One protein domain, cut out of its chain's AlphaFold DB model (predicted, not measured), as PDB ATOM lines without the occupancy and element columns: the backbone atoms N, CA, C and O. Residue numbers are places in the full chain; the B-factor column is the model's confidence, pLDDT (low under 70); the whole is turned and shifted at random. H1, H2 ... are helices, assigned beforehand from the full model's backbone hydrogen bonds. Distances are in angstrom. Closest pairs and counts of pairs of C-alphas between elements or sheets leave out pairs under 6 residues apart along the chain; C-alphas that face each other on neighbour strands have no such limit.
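AT A GLANCE: This is residues 2 to 17 and 28 to 106 of the 290 residues of an uncharacterized protein of Bacillus aerolatus (UniProt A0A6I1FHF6). One long straight helix, H6, is the spine of the model; H1 and H2 pack on its last part, at residues 79 to 91, with H7 near it. At the other end of H6, H5 marks the corner of an open V: from there H4 and H3 slant away from the spine, and residues 28 to 51 stick out as a free arm. The 95 printed residues hold seven named helices, H1 to H7 in order along the chain, and no named strand; the class is all helix. The whole is loose, with a radius of gyration of the C-alphas of 17.5 A, and elongated, spanning 48 by 30 by 25 A.

IN THESE COORDINATES: H1 is residues 2 to 8, beginning at C-alpha 2 at (76.382, -72.969, 18.030), and measures 9.7 A from first to last C-alpha. H2 is residues 13 to 16. After the cut, H3 is residues 28 to 41 and measures 20.1 A. H4 is residues 43 to 48 and H5 residues 50 to 53. H6, residues 59 to 92, measures 48.2 A, from C-alpha 59 at (43.001, -67.625, 8.004) to C-alpha 92 at (87.355, -84.101, 17.274). H7 is residues 99 to 103, ending at C-alpha 103 at (76.351, -80.148, 26.816).

HOW THE PARTS SIT: H1 touches H6 at residues 79 to 91 alone of H6, at a shallow tilt of 13 degrees, the same way; the closest C-alphas, of Ala 2 and Ala 80, are 4.7 A apart. H2 touches H6 at residues 82 to 90 alone of H6, with the C-alphas of Ile 15 and Val 86 closest at 5.8 A. H1 and H2 are close but not clearly touching, the closest C-alphas, of Ile 6 and Ile 15, being 7.5 A apart. H3 and H4 meet only through their link, as do H4 and H5. H3 and H4 are each apart from H6. H5 is close to H6 but not clearly touching it, the closest C-alphas being those of Thr 53 and Gln 62, 6.3 A apart. H6 and H7 are near each other, with 5 pairs of C-alphas within 10 A. In H1, H3, H4, H6 and H7 every O i to N i+4 pair is within hydrogen-bond range; H2 and H5 are too short for such a pair, and their single O i to N i+3 pair is within range in H2 but not in H5.

THE WHOLE: The two C-alphas farthest apart, of Arg 57 and Gly 93, are 50.4 A apart. Residues 18 to 27 are not printed, and C-alphas 17 and 28 are 22.0 A apart across this cut. Of the links printed whole, none is long; H6 to H7 is short and the others are tight. Residues 67 to 75 of H6 stand free too. The mean pLDDT of the printed part is 90.2, and no printed residue is under 70.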
ATOM      1  N   ALA A   2      75.773 -73.422  19.294       89.69
ATOM      2  CA  ALA A   2      76.382 -72.969  18.030       89.69
ATOM      3  C   ALA A   2      77.659 -72.129  18.229       89.69
ATOM      4  O   ALA A   2      78.704 -72.450  17.683       89.69
ATOM      5  N   ILE A   3      77.608 -71.116  19.104       90.25
ATOM      6  CA  ILE A   3      78.779 -70.282  19.438       90.25
ATOM      7  C   ILE A   3      79.930 -71.118  20.015       90.25
ATOM      8  O   ILE A   3      81.090 -70.859  19.708       90.25
ATOM      9  N   TRP A   4      79.618 -72.116  20.847       90.06
ATOM     10  CA  TRP A   4      80.627 -73.021  21.403       90.06
ATOM     11  C   TRP A   4      81.294 -73.833  20.290       90.06
ATOM     12  O   TRP A   4      82.515 -73.845  20.220       90.06
ATOM     13  N   ALA A   5      80.514 -74.403  19.369       91.25
ATOM     14  CA  ALA A   5      81.043 -75.202  18.269       91.25
ATOM     15  C   ALA A   5      81.849 -74.365  17.259       91.25
ATOM     16  O   ALA A   5      82.899 -74.801  16.801       91.25
ATOM     17  N   ILE A   6      81.421 -73.129  16.978       92.75
ATOM     18  CA  ILE A   6      82.174 -72.182  16.138       92.75
ATOM     19  C   ILE A   6      83.524 -71.848  16.780       92.75
ATOM     20  O   ILE A   6      84.543 -71.826  16.096       92.75
ATOM     21  N   LYS A   7      83.560 -71.596  18.096       92.00
ATOM     22  CA  LYS A   7      84.827 -71.355  18.806       92.00
ATOM     23  C   LYS A   7      85.714 -72.596  18.808       92.00
ATOM     24  O   LYS A   7      86.914 -72.472  18.592       92.00
ATOM     25  N   LEU A   8      85.116 -73.764  19.022       89.69
ATOM     26  CA  LEU A   8      85.800 -75.051  19.031       89.69
ATOM     27  C   LEU A   8      86.470 -75.351  17.679       89.69
ATOM     28  O   LEU A   8      87.608 -75.803  17.652       89.69
ATOM     29  N   ALA A   9      85.806 -75.024  16.570       90.56
ATOM     30  CA  ALA A   9      86.328 -75.198  15.217       90.56
ATOM     31  C   ALA A   9      87.413 -74.176  14.819       90.56
ATOM     32  O   ALA A   9      87.909 -74.227  13.698       90.56
ATOM     33  N   GLY A  10      87.762 -73.218  15.688       91.62
ATOM     34  CA  GLY A  10      88.701 -72.136  15.363       91.62
ATOM     35  C   GLY A  10      88.081 -70.970  14.578       91.62
ATOM     36  O   GLY A  10      88.805 -70.169  13.992       91.62
ATOM     37  N   GLY A  11      86.751 -70.847  14.567       92.25
ATOM     38  CA  GLY A  11      86.005 -69.793  13.876       92.25
ATOM     39  C   GLY A  11      84.934 -70.341  12.933       92.25
ATOM     40  O   GLY A  11      84.695 -71.542  12.852       92.25
ATOM     41  N   ILE A  12      84.257 -69.445  12.207       91.94
ATOM     42  CA  ILE A  12      83.198 -69.840  11.262       91.94
ATOM     43  C   ILE A  12      83.762 -70.337   9.923       91.94
ATOM     44  O   ILE A  12      83.137 -71.155   9.256       91.94
ATOM     45  N   THR A  13      84.956 -69.879   9.536       92.38
ATOM     46  CA  THR A  13      85.569 -70.198   8.238       92.38
ATOM     47  C   THR A  13      85.773 -71.701   8.020       92.38
ATOM     48  O   THR A  13      85.351 -72.181   6.969       92.38
ATOM     49  N   PRO A  14      86.314 -72.476   8.985       91.00
ATOM     50  CA  PRO A  14      86.477 -73.922   8.814       91.00
ATOM     51  C   PRO A  14      85.146 -74.659   8.636       91.00
ATOM     52  O   PRO A  14      85.084 -75.650   7.920       91.00
ATOM     53  N   ILE A  15      84.067 -74.143   9.234       90.25
ATOM     54  CA  ILE A  15      82.720 -74.703   9.081       90.25
ATOM     55  C   ILE A  15      82.171 -74.433   7.674       90.25
ATOM     56  O   ILE A  15      81.587 -75.321   7.063       90.25
ATOM     57  N   LEU A  16      82.376 -73.225   7.140       89.88
ATOM     58  CA  LEU A  16      81.907 -72.846   5.800       89.88
ATOM     59  C   LEU A  16      82.688 -73.521   4.667       89.88
ATOM     60  O   LEU A  16      82.146 -73.713   3.584       89.88
ATOM     61  N   GLN A  17      83.958 -73.847   4.905       91.19
ATOM     62  CA  GLN A  17      84.827 -74.522   3.940       91.19
ATOM     63  C   GLN A  17      84.786 -76.050   4.060       91.19
ATOM     64  O   GLN A  17      85.478 -76.740   3.311       91.19
ATOM     65  N   ILE A  28      69.735 -85.739  -5.889       87.06
ATOM     66  CA  ILE A  28      68.345 -85.258  -5.887       87.06
ATOM     67  C   ILE A  28      67.450 -86.223  -5.105       87.06
ATOM     68  O   ILE A  28      66.613 -85.787  -4.319       87.06
ATOM     69  N   ILE A  29      67.634 -87.534  -5.285       84.25
ATOM     70  CA  ILE A  29      66.845 -88.551  -4.574       84.25
ATOM     71  C   ILE A  29      67.160 -88.507  -3.079       84.25
ATOM     72  O   ILE A  29      66.242 -88.513  -2.263       84.25
ATOM     73  N   VAL A  30      68.442 -88.389  -2.723       84.25
ATOM     74  CA  VAL A  30      68.876 -88.243  -1.325       84.25
ATOM     75  C   VAL A  30      68.291 -86.972  -0.706       84.25
ATOM     76  O   VAL A  30      67.743 -87.019   0.392       84.25
ATOM     77  N   PHE A  31      68.321 -85.850  -1.428       88.19
ATOM     78  CA  PHE A  31      67.707 -84.605  -0.974       88.19
ATOM     79  C   PHE A  31      66.197 -84.758  -0.730       88.19
ATOM     80  O   PHE A  31      65.702 -84.373   0.328       88.19
ATOM     81  N   LEU A  32      65.463 -85.365  -1.668       89.94
ATOM     82  CA  LEU A  32      64.025 -85.602  -1.517       89.94
ATOM     83  C   LEU A  32      63.708 -86.560  -0.361       89.94
ATOM     84  O   LEU A  32      62.712 -86.349   0.332       89.94
ATOM     85  N   ALA A  33      64.552 -87.562  -0.109       84.12
ATOM     86  CA  ALA A  33      64.423 -88.451   1.044       84.12
ATOM     87  C   ALA A  33      64.614 -87.691   2.367       84.12
ATOM     88  O   ALA A  33      63.816 -87.853   3.289       84.12
ATOM     89  N   CYS A  34      65.590 -86.780   2.446       85.62
ATOM     90  CA  CYS A  34      65.754 -85.901   3.607       85.62
ATOM     91  C   CYS A  34      64.528 -85.002   3.825       85.62
ATOM     92  O   CYS A  34      64.050 -84.873   4.951       85.62
ATOM     93  N   VAL A  35      63.975 -84.417   2.755       90.19
ATOM     94  CA  VAL A  35      62.736 -83.625   2.839       90.19
ATOM     95  C   VAL A  35      61.565 -84.495   3.307       90.19
ATOM     96  O   VAL A  35      60.802 -84.070   4.171       90.19
ATOM     97  N   SER A  36      61.443 -85.720   2.789       88.94
ATOM     98  CA  SER A  36      60.426 -86.691   3.210       88.94
ATOM     99  C   SER A  36      60.532 -87.002   4.707       88.94
ATOM    100  O   SER A  36      59.526 -86.951   5.410       88.94
ATOM    101  N   ALA A  37      61.742 -87.235   5.225       84.69
ATOM    102  CA  ALA A  37      61.976 -87.488   6.648       84.69
ATOM    103  C   ALA A  37      61.616 -86.280   7.534       84.69
ATOM    104  O   ALA A  37      61.004 -86.439   8.595       84.69
ATOM    105  N   ILE A  38      61.935 -85.059   7.084       88.38
ATOM    106  CA  ILE A  38      61.524 -83.829   7.773       88.38
ATOM    107  C   ILE A  38      59.996 -83.739   7.809       88.38
ATOM    108  O   ILE A  38      59.424 -83.555   8.878       88.38
ATOM    109  N   LEU A  39      59.317 -83.924   6.675       89.75
ATOM    110  CA  LEU A  39      57.853 -83.881   6.614       89.75
ATOM    111  C   LEU A  39      57.204 -84.970   7.476       89.75
ATOM    112  O   LEU A  39      56.227 -84.691   8.166       89.75
ATOM    113  N   ALA A  40      57.782 -86.172   7.512       87.38
ATOM    114  CA  ALA A  40      57.323 -87.256   8.373       87.38
ATOM    115  C   ALA A  40      57.414 -86.905   9.869       87.38
ATOM    116  O   ALA A  40      56.555 -87.317  10.645       87.38
ATOM    117  N   THR A  41      58.387 -86.083  10.273       86.31
ATOM    118  CA  THR A  41      58.477 -85.560  11.652       86.31
ATOM    119  C   THR A  41      57.296 -84.636  11.988       86.31
ATOM    120  O   THR A  41      56.852 -84.580  13.131       86.31
ATOM    121  N   TRP A  42      56.735 -83.953  10.987       87.75
ATOM    122  CA  TRP A  42      55.561 -83.081  11.127       87.75
ATOM    123  C   TRP A  42      54.242 -83.774  10.783       87.75
ATOM    124  O   TRP A  42      53.195 -83.130  10.785       87.75
ATOM    125  N   ALA A  43      54.262 -85.085  10.538       87.06
ATOM    126  CA  ALA A  43      53.103 -85.846  10.097       87.06
ATOM    127  C   ALA A  43      51.886 -85.696  11.018       87.06
ATOM    128  O   ALA A  43      50.792 -85.367  10.556       87.06
ATOM    129  N   ALA A  44      52.085 -85.922  12.319       85.00
ATOM    130  CA  ALA A  44      51.025 -85.810  13.313       85.00
ATOM    131  C   ALA A  44      50.524 -84.357  13.455       85.00
ATOM    132  O   ALA A  44      49.323 -84.145  13.273       85.00
ATOM    133  N   PRO A  45      51.395 -83.342  13.644       87.19
ATOM    134  CA  PRO A  45      50.968 -81.944  13.648       87.19
ATOM    135  C   PRO A  45      50.200 -81.509  12.397       87.19
ATOM    136  O   PRO A  45      49.257 -80.735  12.513       87.19
ATOM    137  N   ILE A  46      50.566 -81.996  11.204       88.31
ATOM    138  CA  ILE A  46      49.895 -81.640   9.943       88.31
ATOM    139  C   ILE A  46      48.428 -82.077   9.955       88.31
ATOM    140  O   ILE A  46      47.558 -81.304   9.554       88.31
ATOM    141  N   VAL A  47      48.135 -83.296  10.420       86.69
ATOM    142  CA  VAL A  47      46.757 -83.815  10.432       86.69
ATOM    143  C   VAL A  47      45.913 -83.243  11.574       86.69
ATOM    144  O   VAL A  47      44.691 -83.225  11.462       86.69
ATOM    145  N   SER A  48      46.545 -82.738  12.639       88.88
ATOM    146  CA  SER A  48      45.867 -82.143  13.798       88.88
ATOM    147  C   SER A  48      45.996 -80.621  13.887       88.88
ATOM    148  O   SER A  48      45.610 -80.023  14.889       88.88
ATOM    149  N   VAL A  49      46.526 -79.957  12.855       89.56
ATOM    150  CA  VAL A  49      46.766 -78.502  12.868       89.56
ATOM    151  C   VAL A  49      45.483 -77.704  13.138       89.56
ATOM    152  O   VAL A  49      45.521 -76.642  13.761       89.56
ATOM    153  N   SER A  50      44.331 -78.260  12.744       89.12
ATOM    154  CA  SER A  50      43.001 -77.693  12.975       89.12
ATOM    155  C   SER A  50      42.663 -77.483  14.450       89.12
ATOM    156  O   SER A  50      41.892 -76.574  14.759       89.12
ATOM    157  N   ASP A  51      43.251 -78.268  15.359       89.00
ATOM    158  CA  ASP A  51      43.026 -78.133  16.803       89.00
ATOM    159  C   ASP A  51      43.538 -76.788  17.336       89.00
ATOM    160  O   ASP A  51      42.982 -76.250  18.292       89.00
ATOM    161  N   PHE A  52      44.552 -76.217  16.679       88.44
ATOM    162  CA  PHE A  52      45.110 -74.905  17.004       88.44
ATOM    163  C   PHE A  52      44.524 -73.805  16.130       88.44
ATOM    164  O   PHE A  52      44.169 -72.735  16.624       88.44
ATOM    165  N   THR A  53      44.398 -74.046  14.822       91.56
ATOM    166  CA  THR A  53      43.978 -72.987  13.894       91.56
ATOM    167  C   THR A  53      42.513 -72.603  14.047       91.56
ATOM    168  O   THR A  53      42.147 -71.521  13.601       91.56
ATOM    169  N   ARG A  54      41.673 -73.432  14.683       89.62
ATOM    170  CA  ARG A  54      40.286 -73.051  15.003       89.62
ATOM    171  C   ARG A  54      40.193 -71.871  15.976       89.62
ATOM    172  O   ARG A  54      39.207 -71.150  15.949       89.62
ATOM    173  N   GLU A  55      41.219 -71.678  16.806       88.81
ATOM    174  CA  GLU A  55      41.314 -70.566  17.763       88.81
ATOM    175  C   GLU A  55      42.032 -69.346  17.152       88.81
ATOM    176  O   GLU A  55      42.253 -68.334  17.821       88.81
ATOM    177  N   ALA A  56      42.449 -69.428  15.882       92.62
ATOM    178  CA  ALA A  56      43.091 -68.317  15.197       92.62
ATOM    179  C   ALA A  56      42.069 -67.233  14.834       92.62
ATOM    180  O   ALA A  56      40.954 -67.518  14.403       92.62
ATOM    181  N   ARG A  57      42.488 -65.966  14.932       91.38
ATOM    182  CA  ARG A  57      41.642 -64.806  14.596       91.38
ATOM    183  C   ARG A  57      41.199 -64.801  13.133       91.38
ATOM    184  O   ARG A  57      40.096 -64.359  12.827       91.38
ATOM    185  N   SER A  58      42.068 -65.248  12.227       94.19
ATOM    186  CA  SER A  58      41.773 -65.320  10.799       94.19
ATOM    187  C   SER A  58      42.652 -66.344  10.079       94.19
ATOM    188  O   SER A  58      43.739 -66.707  10.538       94.19
ATOM    189  N   GLN A  59      42.218 -66.751   8.882       90.44
ATOM    190  CA  GLN A  59      43.001 -67.625   8.004       90.44
ATOM    191  C   GLN A  59      44.330 -66.984   7.569       90.44
ATOM    192  O   GLN A  59      45.305 -67.686   7.325       90.44
ATOM    193  N   ARG A  60      44.395 -65.650   7.469       93.69
ATOM    194  CA  ARG A  60      45.643 -64.953   7.126       93.69
ATOM    195  C   ARG A  60      46.637 -64.996   8.281       93.69
ATOM    196  O   ARG A  60      47.814 -65.239   8.035       93.69
ATOM    197  N   ASP A  61      46.153 -64.817   9.508       93.69
ATOM    198  CA  ASP A  61      46.997 -64.813  10.707       93.69
ATOM    199  C   ASP A  61      47.593 -66.192  10.991       93.69
ATOM    200  O   ASP A  61      48.759 -66.290  11.362       93.69
ATOM    201  N   GLN A  62      46.832 -67.273  10.771       93.94
ATOM    202  CA  GLN A  62      47.393 -68.617  10.933       93.94
ATOM    203  C   GLN A  62      48.459 -68.916   9.869       93.94
ATOM    204  O   GLN A  62      49.523 -69.426  10.214       93.94
ATOM    205  N   ILE A  63      48.234 -68.529   8.602       93.44
ATOM    206  CA  ILE A  63      49.203 -68.769   7.520       93.44
ATOM    207  C   ILE A  63      50.496 -67.999   7.793       93.44
ATOM    208  O   ILE A  63      51.582 -68.572   7.718       93.44
ATOM    209  N   SER A  64      50.396 -66.708   8.122       94.69
ATOM    210  CA  SER A  64      51.573 -65.883   8.400       94.69
ATOM    211  C   SER A  64      52.315 -66.373   9.644       94.69
ATOM    212  O   SER A  64      53.538 -66.494   9.604       94.69
ATOM    213  N   GLY A  65      51.587 -66.732  10.706       93.44
ATOM    214  CA  GLY A  65      52.149 -67.282  11.936       93.44
ATOM    215  C   GLY A  65      52.892 -68.599  11.712       93.44
ATOM    216  O   GLY A  65      54.020 -68.744  12.181       93.44
ATOM    217  N   GLN A  66      52.315 -69.533  10.952       92.25
ATOM    218  CA  GLN A  66      52.956 -70.814  10.647       92.25
ATOM    219  C   GLN A  66      54.170 -70.655   9.736       92.25
ATOM    220  O   GLN A  66      55.218 -71.229  10.023       92.25
ATOM    221  N   ILE A  67      54.069 -69.855   8.669       93.06
ATOM    222  CA  ILE A  67      55.197 -69.622   7.757       93.06
ATOM    223  C   ILE A  67      56.346 -68.949   8.507       93.06
ATOM    224  O   ILE A  67      57.477 -69.422   8.428       93.06
ATOM    225  N   ALA A  68      56.071 -67.881   9.261       93.75
ATOM    226  CA  ALA A  68      57.093 -67.205  10.051       93.75
ATOM    227  C   ALA A  68      57.699 -68.155  11.092       93.75
ATOM    228  O   ALA A  68      58.920 -68.253  11.191       93.75
ATOM    229  N   GLY A  69      56.854 -68.899  11.812       91.50
ATOM    230  CA  GLY A  69      57.276 -69.884  12.800       91.50
ATOM    231  C   GLY A  69      58.214 -70.930  12.204       91.50
ATOM    232  O   GLY A  69      59.331 -71.082  12.688       91.50
ATOM    233  N   ILE A  70      57.811 -71.599  11.123       90.50
ATOM    234  CA  ILE A  70      58.607 -72.647  10.470       90.50
ATOM    235  C   ILE A  70      59.884 -72.057   9.867       90.50
ATOM    236  O   ILE A  70      60.972 -72.520  10.187       90.50
ATOM    237  N   VAL A  71      59.792 -71.019   9.033       92.19
ATOM    238  CA  VAL A  71      60.959 -70.495   8.305       92.19
ATOM    239  C   VAL A  71      62.016 -69.954   9.265       92.19
ATOM    240  O   VAL A  71      63.189 -70.306   9.143       92.19
ATOM    241  N   ILE A  72      61.623 -69.134  10.243       93.88
ATOM    242  CA  ILE A  72      62.576 -68.524  11.177       93.88
ATOM    243  C   ILE A  72      63.225 -69.602  12.048       93.88
ATOM    244  O   ILE A  72      64.447 -69.613  12.202       93.88
ATOM    245  N   THR A  73      62.435 -70.530  12.598       91.00
ATOM    246  CA  THR A  73      62.980 -71.573  13.479       91.00
ATOM    247  C   THR A  73      63.896 -72.527  12.726       91.00
ATOM    248  O   THR A  73      64.994 -72.792  13.211       91.00
ATOM    249  N   TYR A  74      63.523 -72.979  11.527       90.94
ATOM    250  CA  TYR A  74      64.364 -73.874  10.733       90.94
ATOM    251  C   TYR A  74      65.665 -73.227  10.278       90.94
ATOM    252  O   TYR A  74      66.694 -73.895  10.289       90.94
ATOM    253  N   LEU A  75      65.663 -71.937   9.929       92.56
ATOM    254  CA  LEU A  75      66.904 -71.228   9.605       92.56
ATOM    255  C   LEU A  75      67.851 -71.183  10.811       92.56
ATOM    256  O   LEU A  75      69.036 -71.494  10.679       92.56
ATOM    257  N   LEU A  76      67.329 -70.863  11.998       92.44
ATOM    258  CA  LEU A  76      68.123 -70.851  13.229       92.44
ATOM    259  C   LEU A  76      68.638 -72.251  13.591       92.44
ATOM    260  O   LEU A  76      69.814 -72.404  13.933       92.44
ATOM    261  N   PHE A  77      67.787 -73.274  13.476       90.19
ATOM    262  CA  PHE A  77      68.166 -74.664  13.722       90.19
ATOM    263  C   PHE A  77      69.193 -75.172  12.713       90.19
ATOM    264  O   PHE A  77      70.120 -75.866  13.121       90.19
ATOM    265  N   ALA A  78      69.085 -74.813  11.434       91.25
ATOM    266  CA  ALA A  78      70.052 -75.195  10.411       91.25
ATOM    267  C   ALA A  78      71.436 -74.614  10.722       91.25
ATOM    268  O   ALA A  78      72.414 -75.358  10.772       91.25
ATOM    269  N   ILE A  79      71.515 -73.312  11.028       91.38
ATOM    270  CA  ILE A  79      72.775 -72.657  11.413       91.38
ATOM    271  C   ILE A  79      73.369 -73.335  12.652       91.38
ATOM    272  O   ILE A  79      74.558 -73.663  12.669       91.38
ATOM    273  N   ALA A  80      72.556 -73.569  13.684       91.88
ATOM    274  CA  ALA A  80      73.021 -74.179  14.921       91.88
ATOM    275  C   ALA A  80      73.492 -75.628  14.723       91.88
ATOM    276  O   ALA A  80      74.564 -75.984  15.212       91.88
ATOM    277  N   SER A  81      72.727 -76.434  13.985       91.25
ATOM    278  CA  SER A  81      73.012 -77.854  13.757       91.25
ATOM    279  C   SER A  81      74.249 -78.043  12.889       91.25
ATOM    280  O   SER A  81      75.132 -78.805  13.268       91.25
ATOM    281  N   ILE A  82      74.374 -77.296  11.784       92.00
ATOM    282  CA  ILE A  82      75.574 -77.329  10.931       92.00
ATOM    283  C   ILE A  82      76.799 -76.906  11.740       92.00
ATOM    284  O   ILE A  82      77.816 -77.591  11.707       92.00
ATOM    285  N   SER A  83      76.687 -75.828  12.525       93.69
ATOM    286  CA  SER A  83      77.796 -75.358  13.362       93.69
ATOM    287  C   SER A  83      78.268 -76.426  14.347       93.69
ATOM    288  O   SER A  83      79.467 -76.595  14.525       93.69
ATOM    289  N   VAL A  84      77.339 -77.143  14.986       93.31
ATOM    290  CA  VAL A  84      77.648 -78.204  15.955       93.31
ATOM    291  C   VAL A  84      78.234 -79.437  15.274       93.31
ATOM    292  O   VAL A  84      79.299 -79.895  15.683       93.31
ATOM    293  N   ILE A  85      77.579 -79.951  14.233       92.19
ATOM    294  CA  ILE A  85      77.990 -81.176  13.533       92.19
ATOM    295  C   ILE A  85      79.358 -80.976  12.886       92.19
ATOM    296  O   ILE A  85      80.290 -81.724  13.167       92.19
ATOM    297  N   VAL A  86      79.506 -79.931  12.072       92.81
ATOM    298  CA  VAL A  86      80.764 -79.655  11.372       92.81
ATOM    299  C   VAL A  86      81.840 -79.194  12.349       92.81
ATOM    300  O   VAL A  86      82.982 -79.624  12.250       92.81
ATOM    301  N   GLY A  87      81.498 -78.345  13.321       92.81
ATOM    302  CA  GLY A  87      82.485 -77.847  14.276       92.81
ATOM    303  C   GLY A  87      83.066 -78.947  15.164       92.81
ATOM    304  O   GLY A  87      84.262 -78.936  15.449       92.81
ATOM    305  N   SER A  88      82.248 -79.924  15.563       92.06
ATOM    306  CA  SER A  88      82.727 -81.100  16.301       92.06
ATOM    307  C   SER A  88      83.524 -82.064  15.425       92.06
ATOM    308  O   SER A  88      84.545 -82.566  15.885       92.06
ATOM    309  N   GLU A  89      83.140 -82.258  14.164       92.12
ATOM    310  CA  GLU A  89      83.923 -83.038  13.201       92.12
ATOM    311  C   GLU A  89      85.316 -82.436  12.982       92.12
ATOM    312  O   GLU A  89      86.318 -83.138  13.070       92.12
ATOM    313  N   VAL A  90      85.403 -81.121  12.759       91.50
ATOM    314  CA  VAL A  90      86.682 -80.419  12.566       91.50
ATOM    315  C   VAL A  90      87.572 -80.521  13.809       91.50
ATOM    316  O   VAL A  90      88.783 -80.678  13.684       91.50
ATOM    317  N   ALA A  91      86.990 -80.436  15.005       90.25
ATOM    318  CA  ALA A  91      87.752 -80.405  16.250       90.25
ATOM    319  C   ALA A  91      88.112 -81.789  16.812       90.25
ATOM    320  O   ALA A  91      89.170 -81.949  17.417       90.25
ATOM    321  N   PHE A  92      87.229 -82.776  16.656       90.00
ATOM    322  CA  PHE A  92      87.355 -84.101  17.274       90.00
ATOM    323  C   PHE A  92      87.497 -85.243  16.260       90.00
ATOM    324  O   PHE A  92      87.761 -86.372  16.665       90.00
ATOM    325  N   GLY A  93      87.316 -84.977  14.965       88.62
ATOM    326  CA  GLY A  93      87.312 -85.994  13.909       88.62
ATOM    327  C   GLY A  93      86.055 -86.867  13.875       88.62
ATOM    328  O   GLY A  93      86.031 -87.859  13.149       88.62
ATOM    329  N   THR A  94      85.042 -86.545  14.686       88.62
ATOM    330  CA  THR A  94      83.752 -87.249  14.719       88.62
ATOM    331  C   THR A  94      82.605 -86.263  14.942       88.62
ATOM    332  O   THR A  94      82.717 -85.431  15.856       88.62
ATOM    333  N   PRO A  95      81.471 -86.380  14.224       89.19
ATOM    334  CA  PRO A  95      80.378 -85.436  14.352       89.19
ATOM    335  C   PRO A  95      79.526 -85.785  15.572       89.19
ATOM    336  O   PRO A  95      79.074 -86.920  15.744       89.19
ATOM    337  N   ILE A  96      79.248 -84.787  16.404       89.44
ATOM    338  CA  ILE A  96      78.320 -84.919  17.524       89.44
ATOM    339  C   ILE A  96      76.929 -84.515  17.041       89.44
ATOM    340  O   ILE A  96      76.680 -83.354  16.714       89.44
ATOM    341  N   TRP A  97      76.015 -85.482  17.003       84.94
ATOM    342  CA  TRP A  97      74.623 -85.279  16.593       84.94
ATOM    343  C   TRP A  97      73.659 -85.209  17.786       84.94
ATOM    344  O   TRP A  97      72.601 -84.589  17.682       84.94
ATOM    345  N   ASN A  98      74.020 -85.809  18.925       86.88
ATOM    346  CA  ASN A  98      73.228 -85.739  20.144       86.88
ATOM    347  C   ASN A  98      73.535 -84.442  20.906       86.88
ATOM    348  O   ASN A  98      74.676 -84.135  21.245       86.88
ATOM    349  N   VAL A  99      72.484 -83.679  21.192       85.88
ATOM    350  CA  VAL A  99      72.563 -82.393  21.891       85.88
ATOM    351  C   VAL A  99      73.076 -82.550  23.326       85.88
ATOM    352  O   VAL A  99      73.760 -81.656  23.824       85.88
ATOM    353  N   LEU A 100      72.780 -83.667  23.994       88.25
ATOM    354  CA  LEU A 100      73.242 -83.910  25.364       88.25
ATOM    355  C   LEU A 100      74.763 -84.092  25.413       88.25
ATOM    356  O   LEU A 100      75.419 -83.438  26.218       88.25
ATOM    357  N   ASP A 101      75.328 -84.843  24.468       89.69
ATOM    358  CA  ASP A 101      76.776 -85.053  24.336       89.69
ATOM    359  C   ASP A 101      77.534 -83.731  24.092       89.69
ATOM    360  O   ASP A 101      78.700 -83.584  24.458       89.69
ATOM    361  N   VAL A 102      76.880 -82.736  23.478       90.38
ATOM    362  CA  VAL A 102      77.432 -81.376  23.336       90.38
ATOM    363  C   VAL A 102      77.493 -80.669  24.687       90.38
ATOM    364  O   VAL A 102      78.486 -80.010  24.992       90.38
ATOM    365  N   VAL A 103      76.433 -80.781  25.491       91.19
ATOM    366  CA  VAL A 103      76.351 -80.148  26.816       91.19
ATOM    367  C   VAL A 103      77.361 -80.756  27.783       91.19
ATOM    368  O   VAL A 103      77.979 -80.015  28.543       91.19
ATOM    369  N   GLU A 104      77.579 -82.070  27.726       90.06
ATOM    370  CA  GLU A 104      78.570 -82.770  28.558       90.06
ATOM    371  C   GLU A 104      80.002 -82.261  28.349       90.06
ATOM    372  O   GLU A 104      80.845 -82.386  29.233       90.06
ATOM    373  N   ARG A 105      80.276 -81.633  27.201       89.19
ATOM    374  CA  ARG A 105      81.588 -81.069  26.857       89.19
ATOM    375  C   ARG A 105      81.766 -79.612  27.274       89.19
ATOM    376  O   ARG A 105      82.775 -78.999  26.933       89.19
ATOM    377  N   PHE A 106      80.789 -79.010  27.945       90.12
ATOM    378  CA  PHE A 106      80.931 -77.647  28.449       90.12
ATOM    379  C   PHE A 106      81.686 -77.651  29.780       90.12
ATOM    380  O   PHE A 106      81.233 -78.242  30.750       90.12
TER     381      PHE A 106